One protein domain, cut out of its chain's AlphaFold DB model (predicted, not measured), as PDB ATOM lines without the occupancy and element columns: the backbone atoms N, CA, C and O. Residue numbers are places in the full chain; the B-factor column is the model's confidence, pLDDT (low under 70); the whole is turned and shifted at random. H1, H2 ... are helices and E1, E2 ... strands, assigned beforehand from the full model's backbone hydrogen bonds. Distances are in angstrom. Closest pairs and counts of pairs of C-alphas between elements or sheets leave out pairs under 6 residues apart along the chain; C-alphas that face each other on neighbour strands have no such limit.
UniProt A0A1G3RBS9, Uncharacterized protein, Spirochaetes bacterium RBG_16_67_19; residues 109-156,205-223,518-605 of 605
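What this domain is: This is residues 109 to 156, 205 to 223 and 518 to 605 of the 605 residues of an uncharacterized protein of Spirochaetes bacterium RBG_16_67_19 (UniProt A0A1G3RBS9). Four helices pack together, with H4 between H1 on one side and H2 on the other and H3 folded back along H2 as a hairpin; a small twisted sheet of four strands stands at the end where H4 begins. The printed part has 155 residues with four named helices and four named strands, in the order H1 E1 E2 H2 H3 E3 E4 H4. The sheet, in the order E2 E1 E4 E3, is antiparallel, and the class is mixed. The whole is compact, with a radius of gyration of the C-alphas of 16.0 A and spans of 43 by 38 by 27 A.

How they stand to each other: H1, residues 120 to 138, touches H4, residues 586 to 603, closest at the C-alphas of Cys 130 and Ser 590, 5.0 A apart; they run opposite ways at a steep tilt of 37 degrees, only just past shallow. E1, residues 149 to 154, is antiparallel to E2, residues 220 to 222, with N 222 and O 149 at 2.8 A, and to E4, residues 580 to 584, with N 152 and O 582 at 2.8 A. E3, residues 573 to 575, forms a hairpin with E4, with N 581 and O 575 at 2.8 A. H2, residues 524 to 536, H3, residues 546 to 556, and H4 form an up-and-down bundle, each running against the one before. H2 touches H4 at Ser 532 and Ala 596, their closest C-alphas, 4.8 A apart. H4 only grazes the sheet, with residues 586 to 588. Every O i to N i+4 pair is within hydrogen-bond range in H1, H2 and H4, and 6 of 7 in H3.

Where its parts are: H1 begins at C-alpha 120 (-50.180, -10.140, -36.263) and is 26.9 A long; H4, 25.7 A long, ends at C-alpha 603 (-40.625, -12.455, -45.122).

The domain as a whole: Residues 157 to 204 and 224 to 517 are not printed, with C-alpha gaps of 12.8 A and 32.1 A. The link H3 to E3 is long. Residues 576 to 579 are under pLDDT 70.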
ATOM      1  N   GLU A 109     -29.769 -21.488 -21.262       95.19
ATOM      2  CA  GLU A 109     -30.471 -22.750 -21.012       95.19
ATOM      3  C   GLU A 109     -31.186 -23.202 -22.290       95.19
ATOM      4  O   GLU A 109     -31.695 -22.337 -23.011       95.19
ATOM      5  N   PRO A 110     -31.236 -24.509 -22.600       96.06
ATOM      6  CA  PRO A 110     -31.994 -25.006 -23.742       96.06
ATOM      7  C   PRO A 110     -33.468 -24.600 -23.661       96.06
ATOM      8  O   PRO A 110     -34.095 -24.725 -22.607       96.06
ATOM      9  N   VAL A 111     -34.028 -24.138 -24.777       93.00
ATOM     10  CA  VAL A 111     -35.448 -23.791 -24.902       93.00
ATOM     11  C   VAL A 111     -36.060 -24.536 -26.085       93.00
ATOM     12  O   VAL A 111     -35.418 -24.656 -27.130       93.00
ATOM     13  N   PRO A 112     -37.292 -25.059 -25.955       90.94
ATOM     14  CA  PRO A 112     -37.969 -25.665 -27.087       90.94
ATOM     15  C   PRO A 112     -38.313 -24.595 -28.127       90.94
ATOM     16  O   PRO A 112     -38.685 -23.467 -27.783       90.94
ATOM     17  N   LEU A 113     -38.254 -24.976 -29.404       91.31
ATOM     18  CA  LEU A 113     -38.909 -24.200 -30.449       91.31
ATOM     19  C   LEU A 113     -40.395 -24.140 -30.131       91.31
ATOM     20  O   LEU A 113     -40.968 -25.104 -29.625       91.31
ATOM     21  N   SER A 114     -41.027 -23.013 -30.425       88.19
ATOM     22  CA  SER A 114     -42.470 -22.929 -30.249       88.19
ATOM     23  C   SER A 114     -43.212 -22.944 -31.584       88.19
ATOM     24  O   SER A 114     -42.831 -22.327 -32.583       88.19
ATOM     25  N   GLU A 115     -44.308 -23.681 -31.582       83.81
ATOM     26  CA  GLU A 115     -45.052 -24.047 -32.784       83.81
ATOM     27  C   GLU A 115     -46.047 -22.949 -33.202       83.81
ATOM     28  O   GLU A 115     -46.513 -22.920 -34.333       83.81
ATOM     29  N   VAL A 116     -46.348 -21.990 -32.313       86.06
ATOM     30  CA  VAL A 116     -47.441 -21.015 -32.504       86.06
ATOM     31  C   VAL A 116     -46.927 -19.601 -32.742       86.06
ATOM     32  O   VAL A 116     -46.578 -18.894 -31.793       86.06
ATOM     33  N   ARG A 117     -46.869 -19.161 -34.001       88.81
ATOM     34  CA  ARG A 117     -46.462 -17.790 -34.362       88.81
ATOM     35  C   ARG A 117     -47.266 -16.734 -33.573       88.81
ATOM     36  O   ARG A 117     -48.480 -16.899 -33.459       88.81
ATOM     37  N   PRO A 118     -46.629 -15.648 -33.075       94.19
ATOM     38  CA  PRO A 118     -47.363 -14.524 -32.495       94.19
ATOM     39  C   PRO A 118     -48.428 -13.999 -33.449       94.19
ATOM     40  O   PRO A 118     -48.208 -13.945 -34.665       94.19
ATOM     41  N   ALA A 119     -49.559 -13.574 -32.901       94.12
ATOM     42  CA  ALA A 119     -50.608 -12.965 -33.695       94.12
ATOM     43  C   ALA A 119     -50.094 -11.671 -34.345       94.12
ATOM     44  O   ALA A 119     -49.325 -10.913 -33.749       94.12
ATOM     45  N   ASN A 120     -50.572 -11.364 -35.554       93.62
ATOM     46  CA  ASN A 120     -50.180 -10.140 -36.263       93.62
ATOM     47  C   ASN A 120     -50.431  -8.873 -35.425       93.62
ATOM     48  O   ASN A 120     -49.637  -7.938 -35.482       93.62
ATOM     49  N   GLY A 121     -51.486  -8.863 -34.598       96.50
ATOM     50  CA  GLY A 121     -51.770  -7.765 -33.669       96.50
ATOM     51  C   GLY A 121     -50.694  -7.562 -32.594       96.50
ATOM     52  O   GLY A 121     -50.401  -6.423 -32.243       96.50
ATOM     53  N   GLU A 122     -50.050  -8.631 -32.113       97.81
ATOM     54  CA  GLU A 122     -48.956  -8.541 -31.134       97.81
ATOM     55  C   GLU A 122     -47.692  -7.952 -31.774       97.81
ATOM     56  O   GLU A 122     -47.046  -7.074 -31.200       97.81
ATOM     57  N   ILE A 123     -47.364  -8.380 -32.999       97.88
ATOM     58  CA  ILE A 123     -46.235  -7.821 -33.758       97.88
ATOM     59  C   ILE A 123     -46.480  -6.347 -34.087       97.88
ATOM     60  O   ILE A 123     -45.587  -5.518 -33.906       97.88
ATOM     61  N   GLN A 124     -47.700  -6.004 -34.502       97.19
ATOM     62  CA  GLN A 124     -48.089  -4.624 -34.774       97.19
ATOM     63  C   GLN A 124     -47.963  -3.744 -33.523       97.19
ATOM     64  O   GLN A 124     -47.405  -2.650 -33.596       97.19
ATOM     65  N   GLN A 125     -48.374  -4.247 -32.355       98.12
ATOM     66  CA  GLN A 125     -48.191  -3.545 -31.087       98.12
ATOM     67  C   GLN A 125     -46.705  -3.287 -30.784       98.12
ATOM     68  O   GLN A 125     -46.341  -2.186 -30.370       98.12
ATOM     69  N   VAL A 126     -45.820  -4.267 -31.006       98.50
ATOM     70  CA  VAL A 126     -44.369  -4.076 -30.830       98.50
ATOM     71  C   VAL A 126     -43.840  -2.979 -31.761       98.50
ATOM     72  O   VAL A 126     -43.110  -2.094 -31.298       98.50
ATOM     73  N   LEU A 127     -44.218  -3.008 -33.044       98.12
ATOM     74  CA  LEU A 127     -43.813  -2.010 -34.041       98.12
ATOM     75  C   LEU A 127     -44.254  -0.597 -33.629       98.12
ATOM     76  O   LEU A 127     -43.428   0.318 -33.588       98.12
ATOM     77  N   GLU A 128     -45.519  -0.428 -33.243       97.31
ATOM     78  CA  GLU A 128     -46.076   0.855 -32.800       97.31
ATOM     79  C   GLU A 128     -45.346   1.401 -31.572       97.31
ATOM     80  O   GLU A 128     -44.913   2.555 -31.563       97.31
ATOM     81  N   ARG A 129     -45.109   0.561 -30.558       98.06
ATOM     82  CA  ARG A 129     -44.403   0.965 -29.331       98.06
ATOM     83  C   ARG A 129     -42.947   1.342 -29.594       98.06
ATOM     84  O   ARG A 129     -42.438   2.283 -28.975       98.06
ATOM     85  N   CYS A 130     -42.273   0.641 -30.505       98.38
ATOM     86  CA  CYS A 130     -40.924   1.002 -30.941       98.38
ATOM     87  C   CYS A 130     -40.922   2.344 -31.672       98.38
ATOM     88  O   CYS A 130     -40.118   3.217 -31.341       98.38
ATOM     89  N   LEU A 131     -41.848   2.546 -32.608       97.44
ATOM     90  CA  LEU A 131     -41.926   3.767 -33.399       97.44
ATOM     91  C   LEU A 131     -42.295   4.993 -32.545       97.44
ATOM     92  O   LEU A 131     -41.665   6.047 -32.657       97.44
ATOM     93  N   GLU A 132     -43.244   4.851 -31.616       97.00
ATOM     94  CA  GLU A 132     -43.552   5.867 -30.600       97.00
ATOM     95  C   GLU A 132     -42.309   6.254 -29.796       97.00
ATOM     96  O   GLU A 132     -42.077   7.432 -29.513       97.00
ATOM     97  N   HIS A 133     -41.496   5.267 -29.411       97.88
ATOM     98  CA  HIS A 133     -40.270   5.505 -28.664       97.88
ATOM     99  C   HIS A 133     -39.206   6.227 -29.496       97.88
ATOM    100  O   HIS A 133     -38.585   7.164 -28.981       97.88
ATOM    101  N   VAL A 134     -39.027   5.840 -30.761       97.62
ATOM    102  CA  VAL A 134     -38.137   6.510 -31.720       97.62
ATOM    103  C   VAL A 134     -38.536   7.977 -31.855       97.62
ATOM    104  O   VAL A 134     -37.729   8.859 -31.562       97.62
ATOM    105  N   PHE A 135     -39.798   8.260 -32.182       97.12
ATOM    106  CA  PHE A 135     -40.261   9.634 -32.375       97.12
ATOM    107  C   PHE A 135     -40.231  10.467 -31.097       97.12
ATOM    108  O   PHE A 135     -39.809  11.623 -31.128       97.12
ATOM    109  N   ARG A 136     -40.636   9.892 -29.957       96.56
ATOM    110  CA  ARG A 136     -40.536  10.573 -28.661       96.56
ATOM    111  C   ARG A 136     -39.092  10.931 -28.348       96.56
ATOM    112  O   ARG A 136     -38.857  11.989 -27.784       96.56
ATOM    113  N   THR A 137     -38.146  10.048 -28.656       96.25
ATOM    114  CA  THR A 137     -36.723  10.271 -28.381       96.25
ATOM    115  C   THR A 137     -36.140  11.338 -29.294       96.25
ATOM    116  O   THR A 137     -35.518  12.265 -28.783       96.25
ATOM    117  N   TRP A 138     -36.417  11.253 -30.597       96.00
ATOM    118  CA  TRP A 138     -36.000  12.249 -31.581       96.00
ATOM    119  C   TRP A 138     -36.519  13.649 -31.229       96.00
ATOM    120  O   TRP A 138     -35.771  14.618 -31.236       96.00
ATOM    121  N   GLY A 139     -37.788  13.751 -30.817       94.81
ATOM    122  CA  GLY A 139     -38.427  15.021 -30.464       94.81
ATOM    123  C   GLY A 139     -38.020  15.637 -29.118       94.81
ATOM    124  O   GLY A 139     -38.601  16.659 -28.746       94.81
ATOM    125  N   LYS A 140     -37.080  15.045 -28.360       93.19
ATOM    126  CA  LYS A 140     -36.645  15.588 -27.054       93.19
ATOM    127  C   LYS A 140     -35.817  16.860 -27.181       93.19
ATOM    128  O   LYS A 140     -36.000  17.768 -26.377       93.19
ATOM    129  N   ASP A 141     -34.907  16.910 -28.149       90.06
ATOM    130  CA  ASP A 141     -34.097  18.091 -28.446       90.06
ATOM    131  C   ASP A 141     -34.584  18.677 -29.772       90.06
ATOM    132  O   ASP A 141     -34.346  18.113 -30.834       90.06
ATOM    133  N   ARG A 142     -35.337  19.780 -29.705       86.44
ATOM    134  CA  ARG A 142     -35.911  20.412 -30.903       86.44
ATOM    135  C   ARG A 142     -34.883  21.192 -31.724       86.44
ATOM    136  O   ARG A 142     -35.176  21.498 -32.873       86.44
ATOM    137  N   GLN A 143     -33.748  21.566 -31.133       85.56
ATOM    138  CA  GLN A 143     -32.758  22.424 -31.789       85.56
ATOM    139  C   GLN A 143     -31.738  21.605 -32.575       85.56
ATOM    140  O   GLN A 143     -31.379  21.988 -33.681       85.56
ATOM    141  N   ASP A 144     -31.312  20.465 -32.034       84.62
ATOM    142  CA  ASP A 144     -30.546  19.483 -32.798       84.62
ATOM    143  C   ASP A 144     -30.928  18.067 -32.323       84.62
ATOM    144  O   ASP A 144     -30.401  17.582 -31.315       84.62
ATOM    145  N   PRO A 145     -31.928  17.449 -32.984       92.75
ATOM    146  CA  PRO A 145     -32.465  16.151 -32.603       92.75
ATOM    147  C   PRO A 145     -31.478  15.024 -32.913       92.75
ATOM    148  O   PRO A 145     -30.738  15.063 -33.894       92.75
ATOM    149  N   TRP A 146     -31.472  13.995 -32.065       94.62
ATOM    150  CA  TRP A 146     -30.549  12.866 -32.179       94.62
ATOM    151  C   TRP A 146     -31.033  11.647 -31.385       94.62
ATOM    152  O   TRP A 146     -31.909  11.746 -30.517       94.62
ATOM    153  N   PHE A 147     -30.423  10.488 -31.643       95.62
ATOM    154  CA  PHE A 147     -30.658   9.269 -30.873       95.62
ATOM    155  C   PHE A 147     -29.558   9.042 -29.827       95.62
ATOM    156  O   PHE A 147     -28.408   8.786 -30.187       95.62
ATOM    157  N   PRO A 148     -29.880   9.087 -28.521       93.25
ATOM    158  CA  PRO A 148     -28.895   8.895 -27.478       93.25
ATOM    159  C   PRO A 148     -28.407   7.462 -27.365       93.25
ATOM    160  O   PRO A 148     -29.197   6.537 -27.175       93.25
ATOM    161  N   VAL A 149     -27.082   7.301 -27.403       94.06
ATOM    162  CA  VAL A 149     -26.375   6.045 -27.137       94.06
ATOM    163  C   VAL A 149     -25.457   6.237 -25.939       94.06
ATOM    164  O   VAL A 149     -24.788   7.261 -25.820       94.06
ATOM    165  N   ALA A 150     -25.474   5.284 -25.013       93.19
ATOM    166  CA  ALA A 150     -24.622   5.301 -23.838       93.19
ATOM    167  C   ALA A 150     -23.421   4.373 -24.036       93.19
ATOM    168  O   ALA A 150     -23.559   3.274 -24.568       93.19
ATOM    169  N   ALA A 151     -22.268   4.789 -23.520       90.81
ATOM    170  CA  ALA A 151     -21.143   3.909 -23.233       90.81
ATOM    171  C   ALA A 151     -21.064   3.637 -21.721       90.81
ATOM    172  O   ALA A 151     -21.134   4.568 -20.911       90.81
ATOM    173  N   GLN A 152     -20.895   2.369 -21.342       90.62
ATOM    174  CA  GLN A 152     -20.762   1.907 -19.961       90.62
ATOM    175  C   GLN A 152     -19.472   1.102 -19.790       90.62
ATOM    176  O   GLN A 152     -19.338   0.010 -20.334       90.62
ATOM    177  N   VAL A 153     -18.546   1.604 -18.973       88.12
ATOM    178  CA  VAL A 153     -17.331   0.863 -18.604       88.12
ATOM    179  C   VAL A 153     -17.679  -0.239 -17.601       88.12
ATOM    180  O   VAL A 153     -18.208   0.032 -16.521       88.12
ATOM    181  N   VAL A 154     -17.330  -1.478 -17.928       88.06
ATOM    182  CA  VAL A 154     -17.464  -2.644 -17.055       88.06
ATOM    183  C   VAL A 154     -16.165  -2.829 -16.284       88.06
ATOM    184  O   VAL A 154     -15.128  -3.192 -16.838       88.06
ATOM    185  N   LEU A 155     -16.221  -2.596 -14.973       87.06
ATOM    186  CA  LEU A 155     -15.027  -2.595 -14.124       87.06
ATOM    187  C   LEU A 155     -14.323  -3.961 -14.045       87.06
ATOM    188  O   LEU A 155     -13.122  -4.005 -13.795       87.06
ATOM    189  N   SER A 156     -15.039  -5.069 -14.270       86.56
ATOM    190  CA  SER A 156     -14.417  -6.396 -14.357       86.56
ATOM    191  C   SER A 156     -13.561  -6.587 -15.612       86.56
ATOM    192  O   SER A 156     -12.837  -7.572 -15.673       86.56
ATOM    193  N   PRO A 205     -24.788 -12.346 -13.699       92.75
ATOM    194  CA  PRO A 205     -25.227 -13.207 -14.783       92.75
ATOM    195  C   PRO A 205     -26.522 -12.689 -15.425       92.75
ATOM    196  O   PRO A 205     -27.362 -12.108 -14.728       92.75
ATOM    197  N   TYR A 206     -26.670 -12.879 -16.731       93.88
ATOM    198  CA  TYR A 206     -27.775 -12.354 -17.531       93.88
ATOM    199  C   TYR A 206     -28.215 -13.361 -18.597       93.88
ATOM    200  O   TYR A 206     -27.417 -14.175 -19.048       93.88
ATOM    201  N   ALA A 207     -29.487 -13.312 -18.993       93.81
ATOM    202  CA  ALA A 207     -30.032 -14.179 -20.036       93.81
ATOM    203  C   ALA A 207     -29.580 -13.734 -21.436       93.81
ATOM    204  O   ALA A 207     -29.598 -12.536 -21.741       93.81
ATOM    205  N   GLY A 208     -29.225 -14.700 -22.284       94.06
ATOM    206  CA  GLY A 208     -28.792 -14.444 -23.658       94.06
ATOM    207  C   GLY A 208     -27.296 -14.142 -23.805       94.06
ATOM    208  O   GLY A 208     -26.495 -14.473 -22.931       94.06
ATOM    209  N   VAL A 209     -26.915 -13.548 -24.939       93.62
ATOM    210  CA  VAL A 209     -25.526 -13.202 -25.306       93.62
ATOM    211  C   VAL A 209     -25.206 -11.756 -24.955       93.62
ATOM    212  O   VAL A 209     -24.189 -11.494 -24.294       93.62
ATOM    213  N   SER A 210     -26.063 -10.829 -25.391       94.44
ATOM    214  CA  SER A 210     -25.907  -9.402 -25.146       94.44
ATOM    215  C   SER A 210     -26.119  -9.053 -23.684       94.44
ATOM    216  O   SER A 210     -27.143  -9.359 -23.076       94.44
ATOM    217  N   GLU A 211     -25.149  -8.347 -23.110       94.38
ATOM    218  CA  GLU A 211     -25.237  -7.911 -21.723       94.38
ATOM    219  C   GLU A 211     -26.229  -6.742 -21.577       94.38
ATOM    220  O   GLU A 211     -26.085  -5.728 -22.271       94.38
ATOM    221  N   PRO A 212     -27.217  -6.818 -20.665       94.88
ATOM    222  CA  PRO A 212     -28.061  -5.674 -20.354       94.88
ATOM    223  C   PRO A 212     -27.239  -4.591 -19.649       94.88
ATOM    224  O   PRO A 212     -26.497  -4.847 -18.699       94.88
ATOM    225  N   MET A 213     -27.413  -3.339 -20.057       94.31
ATOM    226  CA  MET A 213     -26.755  -2.208 -19.412       94.31
ATOM    227  C   MET A 213     -27.526  -1.820 -18.144       94.31
ATOM    228  O   MET A 213     -28.644  -1.309 -18.207       94.31
ATOM    229  N   THR A 214     -26.934  -2.055 -16.969       88.06
ATOM    230  CA  THR A 214     -27.626  -1.917 -15.672       88.06
ATOM    231  C   THR A 214     -27.175  -0.737 -14.809       88.06
ATOM    232  O   THR A 214     -27.717  -0.549 -13.721       88.06
ATOM    233  N   ALA A 215     -26.182   0.053 -15.232       86.00
ATOM    234  CA  ALA A 215     -25.588   1.115 -14.411       86.00
ATOM    235  C   ALA A 215     -25.769   2.519 -15.026       86.00
ATOM    236  O   ALA A 215     -24.777   3.172 -15.365       86.00
ATOM    237  N   PRO A 216     -27.009   3.044 -15.118       87.25
ATOM    238  CA  PRO A 216     -27.294   4.294 -15.826       87.25
ATOM    239  C   PRO A 216     -26.577   5.528 -15.269       87.25
ATOM    240  O   PRO A 216     -26.266   6.450 -16.014       87.25
ATOM    241  N   PHE A 217     -26.233   5.535 -13.979       85.12
ATOM    242  CA  PHE A 217     -25.455   6.614 -13.356       85.12
ATOM    243  C   PHE A 217     -23.993   6.680 -13.837       85.12
ATOM    244  O   PHE A 217     -23.296   7.655 -13.558       85.12
ATOM    245  N   THR A 218     -23.514   5.647 -14.537       83.69
ATOM    246  CA  THR A 218     -22.163   5.590 -15.126       83.69
ATOM    247  C   THR A 218     -22.149   5.868 -16.625       83.69
ATOM    248  O   THR A 218     -21.072   5.961 -17.211       83.69
ATOM    249  N   TRP A 219     -23.322   5.998 -17.246       91.06
ATOM    250  CA  TRP A 219     -23.440   6.126 -18.689       91.06
ATOM    251  C   TRP A 219     -22.867   7.441 -19.195       91.06
ATOM    252  O   TRP A 219     -23.186   8.528 -18.706       91.06
ATOM    253  N   ILE A 220     -22.041   7.325 -20.228       89.75
ATOM    254  CA  ILE A 220     -21.590   8.457 -21.022       89.75
ATOM    255  C   ILE A 220     -22.472   8.507 -22.260       89.75
ATOM    256  O   ILE A 220     -22.277   7.731 -23.190       89.75
ATOM    257  N   TRP A 221     -23.453   9.404 -22.248       91.75
ATOM    258  CA  TRP A 221     -24.332   9.636 -23.387       91.75
ATOM    259  C   TRP A 221     -23.608  10.386 -24.496       91.75
ATOM    260  O   TRP A 221     -22.950  11.396 -24.225       91.75
ATOM    261  N   HIS A 222     -23.749   9.899 -25.728       90.69
ATOM    262  CA  HIS A 222     -23.152  10.522 -26.894       90.69
ATOM    263  C   HIS A 222     -23.878  10.243 -28.210       90.69
ATOM    264  O   HIS A 222     -24.447   9.167 -28.398       90.69
ATOM    265  N   ARG A 223     -23.808  11.209 -29.132       92.06
ATOM    266  CA  ARG A 223     -24.078  11.013 -30.565       92.06
ATOM    267  C   ARG A 223     -22.748  10.772 -31.266       92.06
ATOM    268  O   ARG A 223     -21.835  11.561 -31.050       92.06
ATOM    269  N   LEU A 518     -31.330 -19.788 -31.152       95.50
ATOM    270  CA  LEU A 518     -32.763 -19.926 -30.856       95.50
ATOM    271  C   LEU A 518     -33.123 -21.226 -30.129       95.50
ATOM    272  O   LEU A 518     -34.214 -21.314 -29.572       95.50
ATOM    273  N   ALA A 519     -32.208 -22.197 -30.086       95.00
ATOM    274  CA  ALA A 519     -32.319 -23.377 -29.229       95.00
ATOM    275  C   ALA A 519     -31.987 -23.090 -27.754       95.00
ATOM    276  O   ALA A 519     -32.127 -23.978 -26.915       95.00
ATOM    277  N   HIS A 520     -31.543 -21.873 -27.416       96.44
ATOM    278  CA  HIS A 520     -31.194 -21.481 -26.052       96.44
ATOM    279  C   HIS A 520     -31.875 -20.172 -25.638       96.44
ATOM    280  O   HIS A 520     -32.419 -19.432 -26.454       96.44
ATOM    281  N   THR A 521     -31.845 -19.869 -24.341       95.31
ATOM    282  CA  THR A 521     -32.399 -18.626 -23.797       95.31
ATOM    283  C   THR A 521     -31.771 -17.399 -24.466       95.31
ATOM    284  O   THR A 521     -30.547 -17.251 -24.470       95.31
ATOM    285  N   LEU A 522     -32.612 -16.484 -24.955       95.44
ATOM    286  CA  LEU A 522     -32.225 -15.201 -25.544       95.44
ATOM    287  C   LEU A 522     -32.913 -14.040 -24.819       95.44
ATOM    288  O   LEU A 522     -34.003 -14.193 -24.271       95.44
ATOM    289  N   ASN A 523     -32.295 -12.859 -24.856       96.81
ATOM    290  CA  ASN A 523     -33.010 -11.608 -24.595       96.81
ATOM    291  C   ASN A 523     -33.587 -11.028 -25.904       96.81
ATOM    292  O   ASN A 523     -33.323 -11.534 -26.997       96.81
ATOM    293  N   CYS A 524     -34.386  -9.959 -25.810       97.44
ATOM    294  CA  CYS A 524     -35.046  -9.372 -26.981       97.44
ATOM    295  C   CYS A 524     -34.073  -8.835 -28.036       97.44
ATOM    296  O   CYS A 524     -34.385  -8.872 -29.226       97.44
ATOM    297  N   PHE A 525     -32.899  -8.358 -27.618       97.94
ATOM    298  CA  PHE A 525     -31.897  -7.845 -28.535       97.94
ATOM    299  C   PHE A 525     -31.267  -8.991 -29.336       97.94
ATOM    300  O   PHE A 525     -31.284  -8.942 -30.566       97.94
ATOM    301  N   ASP A 526     -30.825 -10.064 -28.675       97.62
ATOM    302  CA  ASP A 526     -30.303 -11.252 -29.365       97.62
ATOM    303  C   ASP A 526     -31.354 -11.857 -30.310       97.62
ATOM    304  O   ASP A 526     -31.054 -12.199 -31.455       97.62
ATOM    305  N   ALA A 527     -32.609 -11.946 -29.852       98.12
ATOM    306  CA  ALA A 527     -33.719 -12.440 -30.660       98.12
ATOM    307  C   ALA A 527     -33.953 -11.566 -31.901       98.12
ATOM    308  O   ALA A 527     -34.199 -12.095 -32.984       98.12
ATOM    309  N   SER A 528     -33.823 -10.240 -31.779       98.50
ATOM    310  CA  SER A 528     -33.941  -9.324 -32.919       98.50
ATOM    311  C   SER A 528     -32.840  -9.540 -33.964       98.50
ATOM    312  O   SER A 528     -33.123  -9.500 -35.166       98.50
ATOM    313  N   LEU A 529     -31.611  -9.847 -33.531       98.00
ATOM    314  CA  LEU A 529     -30.506 -10.177 -34.431       98.00
ATOM    315  C   LEU A 529     -30.721 -11.523 -35.115       98.00
ATOM    316  O   LEU A 529     -30.592 -11.596 -36.332       98.00
ATOM    317  N   ALA A 530     -31.107 -12.560 -34.366       98.12
ATOM    318  CA  ALA A 530     -31.369 -13.887 -34.923       98.12
ATOM    319  C   ALA A 530     -32.517 -13.861 -35.946       98.12
ATOM    320  O   ALA A 530     -32.376 -14.397 -37.043       98.12
ATOM    321  N   VAL A 531     -33.626 -13.182 -35.629       98.44
ATOM    322  CA  VAL A 531     -34.759 -13.011 -36.554       98.44
ATOM    323  C   VAL A 531     -34.329 -12.244 -37.802       98.44
ATOM    324  O   VAL A 531     -34.617 -12.689 -38.907       98.44
ATOM    325  N   SER A 532     -33.612 -11.127 -37.645       98.38
ATOM    326  CA  SER A 532     -33.122 -10.350 -38.791       98.38
ATOM    327  C   SER A 532     -32.139 -11.147 -39.649       98.38
ATOM    328  O   SER A 532     -32.170 -11.046 -40.868       98.38
ATOM    329  N   ALA A 533     -31.256 -11.936 -39.035       98.31
ATOM    330  CA  ALA A 533     -30.311 -12.769 -39.763       98.31
ATOM    331  C   ALA A 533     -31.041 -13.844 -40.576       98.31
ATOM    332  O   ALA A 533     -30.817 -13.937 -41.775       98.31
ATOM    333  N   LEU A 534     -31.956 -14.603 -39.964       98.56
ATOM    334  CA  LEU A 534     -32.702 -15.664 -40.649       98.56
ATOM    335  C   LEU A 534     -33.542 -15.142 -41.819       98.56
ATOM    336  O   LEU A 534     -33.590 -15.781 -42.867       98.56
ATOM    337  N   THR A 535     -34.182 -13.979 -41.669       97.94
ATOM    338  CA  THR A 535     -34.974 -13.375 -42.752       97.94
ATOM    339  C   THR A 535     -34.083 -12.879 -43.886       97.94
ATOM    340  O   THR A 535     -34.367 -13.144 -45.051       97.94
ATOM    341  N   LEU A 536     -32.972 -12.211 -43.565       97.94
ATOM    342  CA  LEU A 536     -32.019 -11.723 -44.563       97.94
ATOM    343  C   LEU A 536     -31.272 -12.853 -45.276       97.94
ATOM    344  O   LEU A 536     -30.933 -12.701 -46.444       97.94
ATOM    345  N   LEU A 537     -31.030 -13.970 -44.589       98.50
ATOM    346  CA  LEU A 537     -30.434 -15.182 -45.147       98.50
ATOM    347  C   LEU A 537     -31.455 -16.045 -45.905       98.50
ATOM    348  O   LEU A 537     -31.080 -17.106 -46.392       98.50
ATOM    349  N   GLU A 538     -32.717 -15.621 -46.029       97.44
ATOM    350  CA  GLU A 538     -33.773 -16.378 -46.717       97.44
ATOM    351  C   GLU A 538     -33.889 -17.813 -46.159       97.44
ATOM    352  O   GLU A 538     -33.765 -18.795 -46.891       97.44
ATOM    353  N   TYR A 539     -34.021 -17.947 -44.832       97.50
ATOM    354  CA  TYR A 539     -34.165 -19.243 -44.159       97.50
ATOM    355  C   TYR A 539     -35.435 -19.994 -44.581       97.50
ATOM    356  O   TYR A 539     -36.536 -19.445 -44.523       97.50
ATOM    357  N   GLU A 540     -35.291 -21.277 -44.901       94.56
ATOM    358  CA  GLU A 540     -36.394 -22.197 -45.181       94.56
ATOM    359  C   GLU A 540     -36.223 -23.472 -44.337       94.56
ATOM    360  O   GLU A 540     -35.083 -23.927 -44.176       94.56
ATOM    361  N   PRO A 541     -37.314 -24.081 -43.830       92.81
ATOM    362  CA  PRO A 541     -38.728 -23.703 -44.007       92.81
ATOM    363  C   PRO A 541     -39.187 -22.540 -43.102       92.81
ATOM    364  O   PRO A 541     -38.703 -22.370 -41.987       92.81
ATOM    365  N   ARG A 542     -40.159 -21.736 -43.557       91.50
ATOM    366  CA  ARG A 542     -40.667 -20.555 -42.814       91.50
ATOM    367  C   ARG A 542     -41.569 -20.871 -41.616       91.50
ATOM    368  O   ARG A 542     -41.778 -20.000 -40.769       91.50
ATOM    369  N   ASP A 543     -42.135 -22.071 -41.562       89.75
ATOM    370  CA  ASP A 543     -43.222 -22.471 -40.664       89.75
ATOM    371  C   ASP A 543     -42.817 -23.498 -39.593       89.75
ATOM    372  O   ASP A 543     -43.647 -23.888 -38.776       89.75
ATOM    373  N   ASP A 544     -41.535 -23.859 -39.494       93.38
ATOM    374  CA  ASP A 544     -41.022 -24.805 -38.484       93.38
ATOM    375  C   ASP A 544     -40.911 -24.239 -37.055       93.38
ATOM    376  O   ASP A 544     -40.348 -24.866 -36.156       93.38
ATOM    377  N   GLY A 545     -41.415 -23.025 -36.836       93.88
ATOM    378  CA  GLY A 545     -41.412 -22.364 -35.536       93.88
ATOM    379  C   GLY A 545     -40.099 -21.667 -35.159       93.88
ATOM    380  O   GLY A 545     -40.054 -21.016 -34.106       93.88
ATOM    381  N   LEU A 546     -39.047 -21.714 -35.989       95.44
ATOM    382  CA  LEU A 546     -37.755 -21.107 -35.656       95.44
ATOM    383  C   LEU A 546     -37.848 -19.577 -35.552       95.44
ATOM    384  O   LEU A 546     -37.617 -19.006 -34.482       95.44
ATOM    385  N   ILE A 547     -38.279 -18.902 -36.624       96.75
ATOM    386  CA  ILE A 547     -38.470 -17.438 -36.625       96.75
ATOM    387  C   ILE A 547     -39.534 -17.033 -35.593       96.75
ATOM    388  O   ILE A 547     -39.378 -16.036 -34.880       96.75
ATOM    389  N   ALA A 548     -40.585 -17.843 -35.443       95.81
ATOM    390  CA  ALA A 548     -41.629 -17.616 -34.450       95.81
ATOM    391  C   ALA A 548     -41.079 -17.581 -33.010       95.81
ATOM    392  O   ALA A 548     -41.586 -16.828 -32.179       95.81
ATOM    393  N   THR A 549     -40.021 -18.344 -32.712       96.88
ATOM    394  CA  THR A 549     -39.397 -18.404 -31.376       96.88
ATOM    395  C   THR A 549     -38.706 -17.096 -31.028       96.88
ATOM    396  O   THR A 549     -38.910 -16.554 -29.936       96.88
ATOM    397  N   GLY A 550     -37.983 -16.518 -31.987       97.44
ATOM    398  CA  GLY A 550     -37.402 -15.188 -31.830       97.44
ATOM    399  C   GLY A 550     -38.475 -14.108 -31.673       97.44
ATOM    400  O   GLY A 550     -38.404 -13.297 -30.750       97.44
ATOM    401  N   LEU A 551     -39.526 -14.142 -32.500       98.12
ATOM    402  CA  LEU A 551     -40.629 -13.178 -32.412       98.12
ATOM    403  C   LEU A 551     -41.373 -13.243 -31.068       98.12
ATOM    404  O   LEU A 551     -41.655 -12.197 -30.485       98.12
ATOM    405  N   ARG A 552     -41.639 -14.437 -30.523       97.25
ATOM    406  CA  ARG A 552     -42.236 -14.578 -29.180       97.25
ATOM    407  C   ARG A 552     -41.337 -14.026 -28.087       97.25
ATOM    408  O   ARG A 552     -41.839 -13.380 -27.175       97.25
ATOM    409  N   THR A 553     -40.024 -14.232 -28.186       97.38
ATOM    410  CA  THR A 553     -39.064 -13.661 -27.228       97.38
ATOM    411  C   THR A 553     -39.136 -12.132 -27.225       97.38
ATOM    412  O   THR A 553     -39.142 -11.509 -26.163       97.38
ATOM    413  N   ILE A 554     -39.254 -11.518 -28.408       98.44
ATOM    414  CA  ILE A 554     -39.436 -10.069 -28.557       98.44
ATOM    415  C   ILE A 554     -40.759  -9.614 -27.926       98.44
ATOM    416  O   ILE A 554     -40.749  -8.697 -27.104       98.44
ATOM    417  N   VAL A 555     -41.879 -10.262 -28.268       98.19
ATOM    418  CA  VAL A 555     -43.216  -9.923 -27.744       98.19
ATOM    419  C   VAL A 555     -43.258 -10.055 -26.220       98.19
ATOM    420  O   VAL A 555     -43.660  -9.118 -25.535       98.19
ATOM    421  N   ALA A 556     -42.760 -11.165 -25.671       97.06
ATOM    422  CA  ALA A 556     -42.733 -11.419 -24.230       97.06
ATOM    423  C   ALA A 556     -41.852 -10.426 -23.453       97.06
ATOM    424  O   ALA A 556     -42.053 -10.214 -22.259       97.06
ATOM    425  N   SER A 557     -40.880  -9.802 -24.124       97.69
ATOM    426  CA  SER A 557     -40.006  -8.796 -23.518       97.69
ATOM    427  C   SER A 557     -40.594  -7.382 -23.556       97.69
ATOM    428  O   SER A 557     -40.019  -6.469 -22.961       97.69
ATOM    429  N   LEU A 558     -41.712  -7.155 -24.255       97.94
ATOM    430  CA  LEU A 558     -42.299  -5.826 -24.394       97.94
ATOM    431  C   LEU A 558     -42.689  -5.254 -23.019       97.94
ATOM    432  O   LEU A 558     -43.489  -5.823 -22.283       97.94
ATOM    433  N   GLY A 559     -42.138  -4.087 -22.682       96.25
ATOM    434  CA  GLY A 559     -42.365  -3.392 -21.412       96.25
ATOM    435  C   GLY A 559     -41.233  -3.541 -20.393       96.25
ATOM    436  O   GLY A 559     -41.240  -2.854 -19.369       96.25
ATOM    437  N   GLU A 560     -40.210  -4.356 -20.666       96.12
ATOM    438  CA  GLU A 560     -39.101  -4.555 -19.726       96.12
ATOM    439  C   GLU A 560     -38.257  -3.290 -19.463       96.12
ATOM    440  O   GLU A 560     -37.530  -3.221 -18.468       96.12
ATOM    441  N   GLY A 561     -38.343  -2.290 -20.348       93.56
ATOM    442  CA  GLY A 561     -37.716  -0.973 -20.193       93.56
ATOM    443  C   GLY A 561     -38.469  -0.026 -19.245       93.56
ATOM    444  O   GLY A 561     -38.049   1.120 -19.047       93.56
ATOM    445  N   GLY A 562     -39.573  -0.490 -18.651       91.12
ATOM    446  CA  GLY A 562     -40.438   0.278 -17.761       91.12
ATOM    447  C   GLY A 562     -41.303   1.308 -18.493       91.12
ATOM    448  O   GLY A 562     -41.461   1.286 -19.708       91.12
ATOM    449  N   ILE A 563     -41.855   2.271 -17.745       82.94
ATOM    450  CA  ILE A 563     -42.852   3.241 -18.252       82.94
ATOM    451  C   ILE A 563     -42.341   4.042 -19.464       82.94
ATOM    452  O   ILE A 563     -43.114   4.443 -20.332       82.94
ATOM    453  N   ARG A 564     -41.030   4.307 -19.526       87.00
ATOM    454  CA  ARG A 564     -40.438   5.229 -20.507       87.00
ATOM    455  C   ARG A 564     -39.925   4.557 -21.774       87.00
ATOM    456  O   ARG A 564     -39.701   5.278 -22.749       87.00
ATOM    457  N   HIS A 565     -39.709   3.243 -21.779       94.75
ATOM    458  CA  HIS A 565     -39.016   2.546 -22.863       94.75
ATOM    459  C   HIS A 565     -39.635   1.160 -23.100       94.75
ATOM    460  O   HIS A 565     -39.862   0.449 -22.126       94.75
ATOM    461  N   PRO A 566     -39.873   0.740 -24.358       97.38
ATOM    462  CA  PRO A 566     -40.376  -0.603 -24.646       97.38
ATOM    463  C   PRO A 566     -39.430  -1.708 -24.156       97.38
ATOM    464  O   PRO A 566     -39.891  -2.700 -23.608       97.38
ATOM    465  N   PHE A 567     -38.116  -1.501 -24.281       98.06
ATOM    466  CA  PHE A 567     -37.085  -2.480 -23.923       98.06
ATOM    467  C   PHE A 567     -35.974  -1.851 -23.079       98.06
ATOM    468  O   PHE A 567     -35.853  -0.622 -23.002       98.06
ATOM    469  N   LYS A 568     -35.157  -2.692 -22.437       96.94
ATOM    470  CA  LYS A 568     -33.924  -2.260 -21.763       96.94
ATOM    471  C   LYS A 568     -32.866  -1.863 -22.796       96.94
ATOM    472  O   LYS A 568     -33.013  -2.100 -23.988       96.94
ATOM    473  N   ALA A 569     -31.789  -1.249 -22.315       96.44
ATOM    474  CA  ALA A 569     -30.579  -1.082 -23.106       96.44
ATOM    475  C   ALA A 569     -29.755  -2.373 -23.067       96.44
ATOM    476  O   ALA A 569     -29.452  -2.861 -21.975       96.44
ATOM    477  N   TYR A 570     -29.356  -2.873 -24.232       96.19
ATOM    478  CA  TYR A 570     -28.437  -4.002 -24.371       96.19
ATOM    479  C   TYR A 570     -27.145  -3.574 -25.061       96.19
ATOM    480  O   TYR A 570     -27.139  -2.628 -25.850       96.19
ATOM    481  N   GLU A 571     -26.058  -4.278 -24.748       93.00
ATOM    482  CA  GLU A 571     -24.809  -4.230 -25.506       93.00
ATOM    483  C   GLU A 571     -25.090  -4.637 -26.958       93.00
ATOM    484  O   GLU A 571     -25.516  -5.764 -27.209       93.00
ATOM    485  N   TRP A 572     -24.832  -3.732 -27.900       87.62
ATOM    486  CA  TRP A 572     -24.821  -4.043 -29.336       87.62
ATOM    487  C   TRP A 572     -23.431  -3.873 -29.957       87.62
ATOM    488  O   TRP A 572     -23.107  -4.516 -30.952       87.62
ATOM    489  N   ASN A 573     -22.581  -3.056 -29.331       86.62
ATOM    490  CA  ASN A 573     -21.176  -2.897 -29.674       86.62
ATOM    491  C   ASN A 573     -20.314  -3.033 -28.408       86.62
ATOM    492  O   ASN A 573     -20.699  -2.620 -27.306       86.62
ATOM    493  N   ARG A 574     -19.156  -3.660 -28.602       79.81
ATOM    494  CA  ARG A 574     -18.098  -3.880 -27.624       79.81
ATOM    495  C   ARG A 574     -16.974  -2.895 -27.949       79.81
ATOM    496  O   ARG A 574     -16.611  -2.715 -29.095       79.81
ATOM    497  N   MET A 575     -16.344  -2.293 -26.956       76.12
ATOM    498  CA  MET A 575     -14.953  -1.854 -27.119       76.12
ATOM    499  C   MET A 575     -14.165  -2.494 -25.995       76.12
ATOM    500  O   MET A 575     -14.539  -2.323 -24.838       76.12
ATOM    501  N   ARG A 576     -13.155  -3.310 -26.321       68.25
ATOM    502  CA  ARG A 576     -12.522  -4.214 -25.343       68.25
ATOM    503  C   ARG A 576     -11.095  -3.861 -24.946       68.25
ATOM    504  O   ARG A 576     -10.580  -4.476 -24.011       68.25
ATOM    505  N   HIS A 577     -10.470  -2.847 -25.546       62.88
ATOM    506  CA  HIS A 577      -9.166  -2.385 -25.070       62.88
ATOM    507  C   HIS A 577      -9.296  -1.126 -24.214       62.88
ATOM    508  O   HIS A 577     -10.094  -0.234 -24.498       62.88
ATOM    509  N   PRO A 578      -8.613  -1.081 -23.065       56.28
ATOM    510  CA  PRO A 578      -8.341  -2.200 -22.142       56.28
ATOM    511  C   PRO A 578      -9.495  -2.538 -21.194       56.28
ATOM    512  O   PRO A 578      -9.387  -3.377 -20.297       56.28
ATOM    513  N   THR A 579     -10.594  -1.814 -21.346       68.62
ATOM    514  CA  THR A 579     -11.793  -1.954 -20.537       68.62
ATOM    515  C   THR A 579     -12.878  -2.542 -21.404       68.62
ATOM    516  O   THR A 579     -12.985  -2.147 -22.557       68.62
ATOM    517  N   ARG A 580     -13.701  -3.444 -20.867       85.31
ATOM    518  CA  ARG A 580     -14.931  -3.843 -21.550       85.31
ATOM    519  C   ARG A 580     -15.903  -2.671 -21.461       85.31
ATOM    520  O   ARG A 580     -16.328  -2.317 -20.365       85.31
ATOM    521  N   ILE A 581     -16.214  -2.047 -22.589       88.94
ATOM    522  CA  ILE A 581     -17.204  -0.976 -22.706       88.94
ATOM    523  C   ILE A 581     -18.419  -1.556 -23.418       88.94
ATOM    524  O   ILE A 581     -18.299  -2.007 -24.555       88.94
ATOM    525  N   LEU A 582     -19.568  -1.532 -22.743       92.06
ATOM    526  CA  LEU A 582     -20.854  -1.833 -23.367       92.06
ATOM    527  C   LEU A 582     -21.362  -0.553 -24.022       92.06
ATOM    528  O   LEU A 582     -21.448   0.484 -23.352       92.06
ATOM    529  N   VAL A 583     -21.723  -0.623 -25.295       92.94
ATOM    530  CA  VAL A 583     -22.369   0.480 -26.007       92.94
ATOM    531  C   VAL A 583     -23.807   0.083 -26.309       92.94
ATOM    532  O   VAL A 583     -24.050  -1.024 -26.788       92.94
ATOM    533  N   GLY A 584     -24.754   0.975 -26.014       95.06
ATOM    534  CA  GLY A 584     -26.180   0.742 -26.232       95.06
ATOM    535  C   GLY A 584     -27.094   1.756 -25.559       95.06
ATOM    536  O   GLY A 584     -26.668   2.661 -24.842       95.06
ATOM    537  N   SER A 585     -28.384   1.644 -25.840       95.94
ATOM    538  CA  SER A 585     -29.445   2.441 -25.223       95.94
ATOM    539  C   SER A 585     -30.813   1.805 -25.454       95.94
ATOM    540  O   SER A 585     -30.970   1.010 -26.384       95.94
ATOM    541  N   PRO A 586     -31.849   2.195 -24.693       96.75
ATOM    542  CA  PRO A 586     -33.183   1.657 -24.928       96.75
ATOM    543  C   PRO A 586     -33.705   1.958 -26.343       96.75
ATOM    544  O   PRO A 586     -34.448   1.162 -26.908       96.75
ATOM    545  N   VAL A 587     -33.347   3.116 -26.925       97.12
ATOM    546  CA  VAL A 587     -33.788   3.478 -28.287       97.12
ATOM    547  C   VAL A 587     -33.043   2.675 -29.348       97.12
ATOM    548  O   VAL A 587     -33.671   2.268 -30.319       97.12
ATOM    549  N   SER A 588     -31.759   2.362 -29.130       97.00
ATOM    550  CA  SER A 588     -31.027   1.456 -30.023       97.00
ATOM    551  C   SER A 588     -31.706   0.086 -30.076       97.00
ATOM    552  O   SER A 588     -32.053  -0.372 -31.158       97.00
ATOM    553  N   THR A 589     -32.051  -0.508 -28.928       98.06
ATOM    554  CA  THR A 589     -32.772  -1.787 -28.879       98.06
ATOM    555  C   THR A 589     -34.134  -1.704 -29.576       98.06
ATOM    556  O   THR A 589     -34.475  -2.602 -30.338       98.06
ATOM    557  N   SER A 590     -34.891  -0.610 -29.404       98.50
ATOM    558  CA  SER A 590     -36.139  -0.404 -30.158       98.50
ATOM    559  C   SER A 590     -35.935  -0.355 -31.675       98.50
ATOM    560  O   SER A 590     -36.790  -0.857 -32.391       98.50
ATOM    561  N   LEU A 591     -34.837   0.217 -32.175       98.38
ATOM    562  CA  LEU A 591     -34.547   0.270 -33.614       98.38
ATOM    563  C   LEU A 591     -34.185  -1.111 -34.186       98.38
ATOM    564  O   LEU A 591     -34.672  -1.469 -35.257       98.38
ATOM    565  N   PHE A 592     -33.404  -1.911 -33.454       98.31
ATOM    566  CA  PHE A 592     -33.105  -3.295 -33.842       98.31
ATOM    567  C   PHE A 592     -34.364  -4.175 -33.842       98.31
ATOM    568  O   PHE A 592     -34.608  -4.907 -34.801       98.31
ATOM    569  N   VAL A 593     -35.211  -4.054 -32.814       98.69
ATOM    570  CA  VAL A 593     -36.500  -4.763 -32.750       98.69
ATOM    571  C   VAL A 593     -37.443  -4.314 -33.869       98.69
ATOM    572  O   VAL A 593     -38.054  -5.166 -34.515       98.69
ATOM    573  N   LEU A 594     -37.530  -3.005 -34.141       98.56
ATOM    574  CA  LEU A 594     -38.328  -2.454 -35.240       98.56
ATOM    575  C   LEU A 594     -37.944  -3.125 -36.563       98.56
ATOM    576  O   LEU A 594     -38.810  -3.665 -37.246       98.56
ATOM    577  N   ARG A 595     -36.643  -3.169 -36.880       98.12
ATOM    578  CA  ARG A 595     -36.149  -3.849 -38.083       98.12
ATOM    579  C   ARG A 595     -36.522  -5.328 -38.103       98.12
ATOM    580  O   ARG A 595     -37.040  -5.792 -39.113       98.12
ATOM    581  N   ALA A 596     -36.262  -6.057 -37.020       98.44
ATOM    582  CA  ALA A 596     -36.499  -7.497 -36.964       98.44
ATOM    583  C   ALA A 596     -37.972  -7.847 -37.223       98.44
ATOM    584  O   ALA A 596     -38.272  -8.704 -38.053       98.44
ATOM    585  N   CYS A 597     -38.895  -7.145 -36.559       98.44
ATOM    586  CA  CYS A 597     -40.332  -7.333 -36.742       98.44
ATOM    587  C   CYS A 597     -40.798  -6.932 -38.146       98.44
ATOM    588  O   CYS A 597     -41.668  -7.601 -38.703       98.44
ATOM    589  N   THR A 598     -40.213  -5.890 -38.742       97.75
ATOM    590  CA  THR A 598     -40.502  -5.485 -40.122       97.75
ATOM    591  C   THR A 598     -40.040  -6.523 -41.137       97.75
ATOM    592  O   THR A 598     -40.834  -6.964 -41.967       97.75
ATOM    593  N   GLU A 599     -38.777  -6.946 -41.066       96.44
ATOM    594  CA  GLU A 599     -38.220  -7.946 -41.982       96.44
ATOM    595  C   GLU A 599     -38.976  -9.272 -41.860       96.44
ATOM    596  O   GLU A 599     -39.346  -9.860 -42.872       96.44
ATOM    597  N   ALA A 600     -39.291  -9.707 -40.636       97.00
ATOM    598  CA  ALA A 600     -40.075 -10.918 -40.415       97.00
ATOM    599  C   ALA A 600     -41.507 -10.797 -40.947       97.00
ATOM    600  O   ALA A 600     -42.003 -11.735 -41.563       97.00
ATOM    601  N   SER A 601     -42.165  -9.650 -40.749       95.38
ATOM    602  CA  SER A 601     -43.507  -9.410 -41.298       95.38
ATOM    603  C   SER A 601     -43.519  -9.479 -42.820       95.38
ATOM    604  O   SER A 601     -44.447 -10.040 -43.383       95.38
ATOM    605  N   ARG A 602     -42.482  -8.950 -43.482       93.81
ATOM    606  CA  ARG A 602     -42.337  -9.032 -44.940       93.81
ATOM    607  C   ARG A 602     -42.014 -10.447 -45.416       93.81
ATOM    608  O   ARG A 602     -42.538 -10.874 -46.432       93.81
ATOM    609  N   TYR A 603     -41.122 -11.141 -44.716       95.25
ATOM    610  CA  TYR A 603     -40.625 -12.455 -45.122       95.25
ATOM    611  C   TYR A 603     -41.652 -13.578 -44.924       95.25
ATOM    612  O   TYR A 603     -41.686 -14.543 -45.682       95.25
ATOM    613  N   LEU A 604     -42.482 -13.460 -43.887       92.62
ATOM    614  CA  LEU A 604     -43.498 -14.447 -43.526       92.62
ATOM    615  C   LEU A 604     -44.913 -14.084 -44.013       92.62
ATOM    616  O   LEU A 604     -45.877 -14.699 -43.544       92.62
ATOM    617  N   ALA A 605     -45.044 -13.029 -44.819       87.69
ATOM    618  CA  ALA A 605     -46.241 -12.746 -45.608       87.69
ATOM    619  C   ALA A 605     -46.166 -13.546 -46.911       87.69
ATOM    620  O   ALA A 605     -47.239 -14.022 -47.338       87.69
TER     621      ALA A 605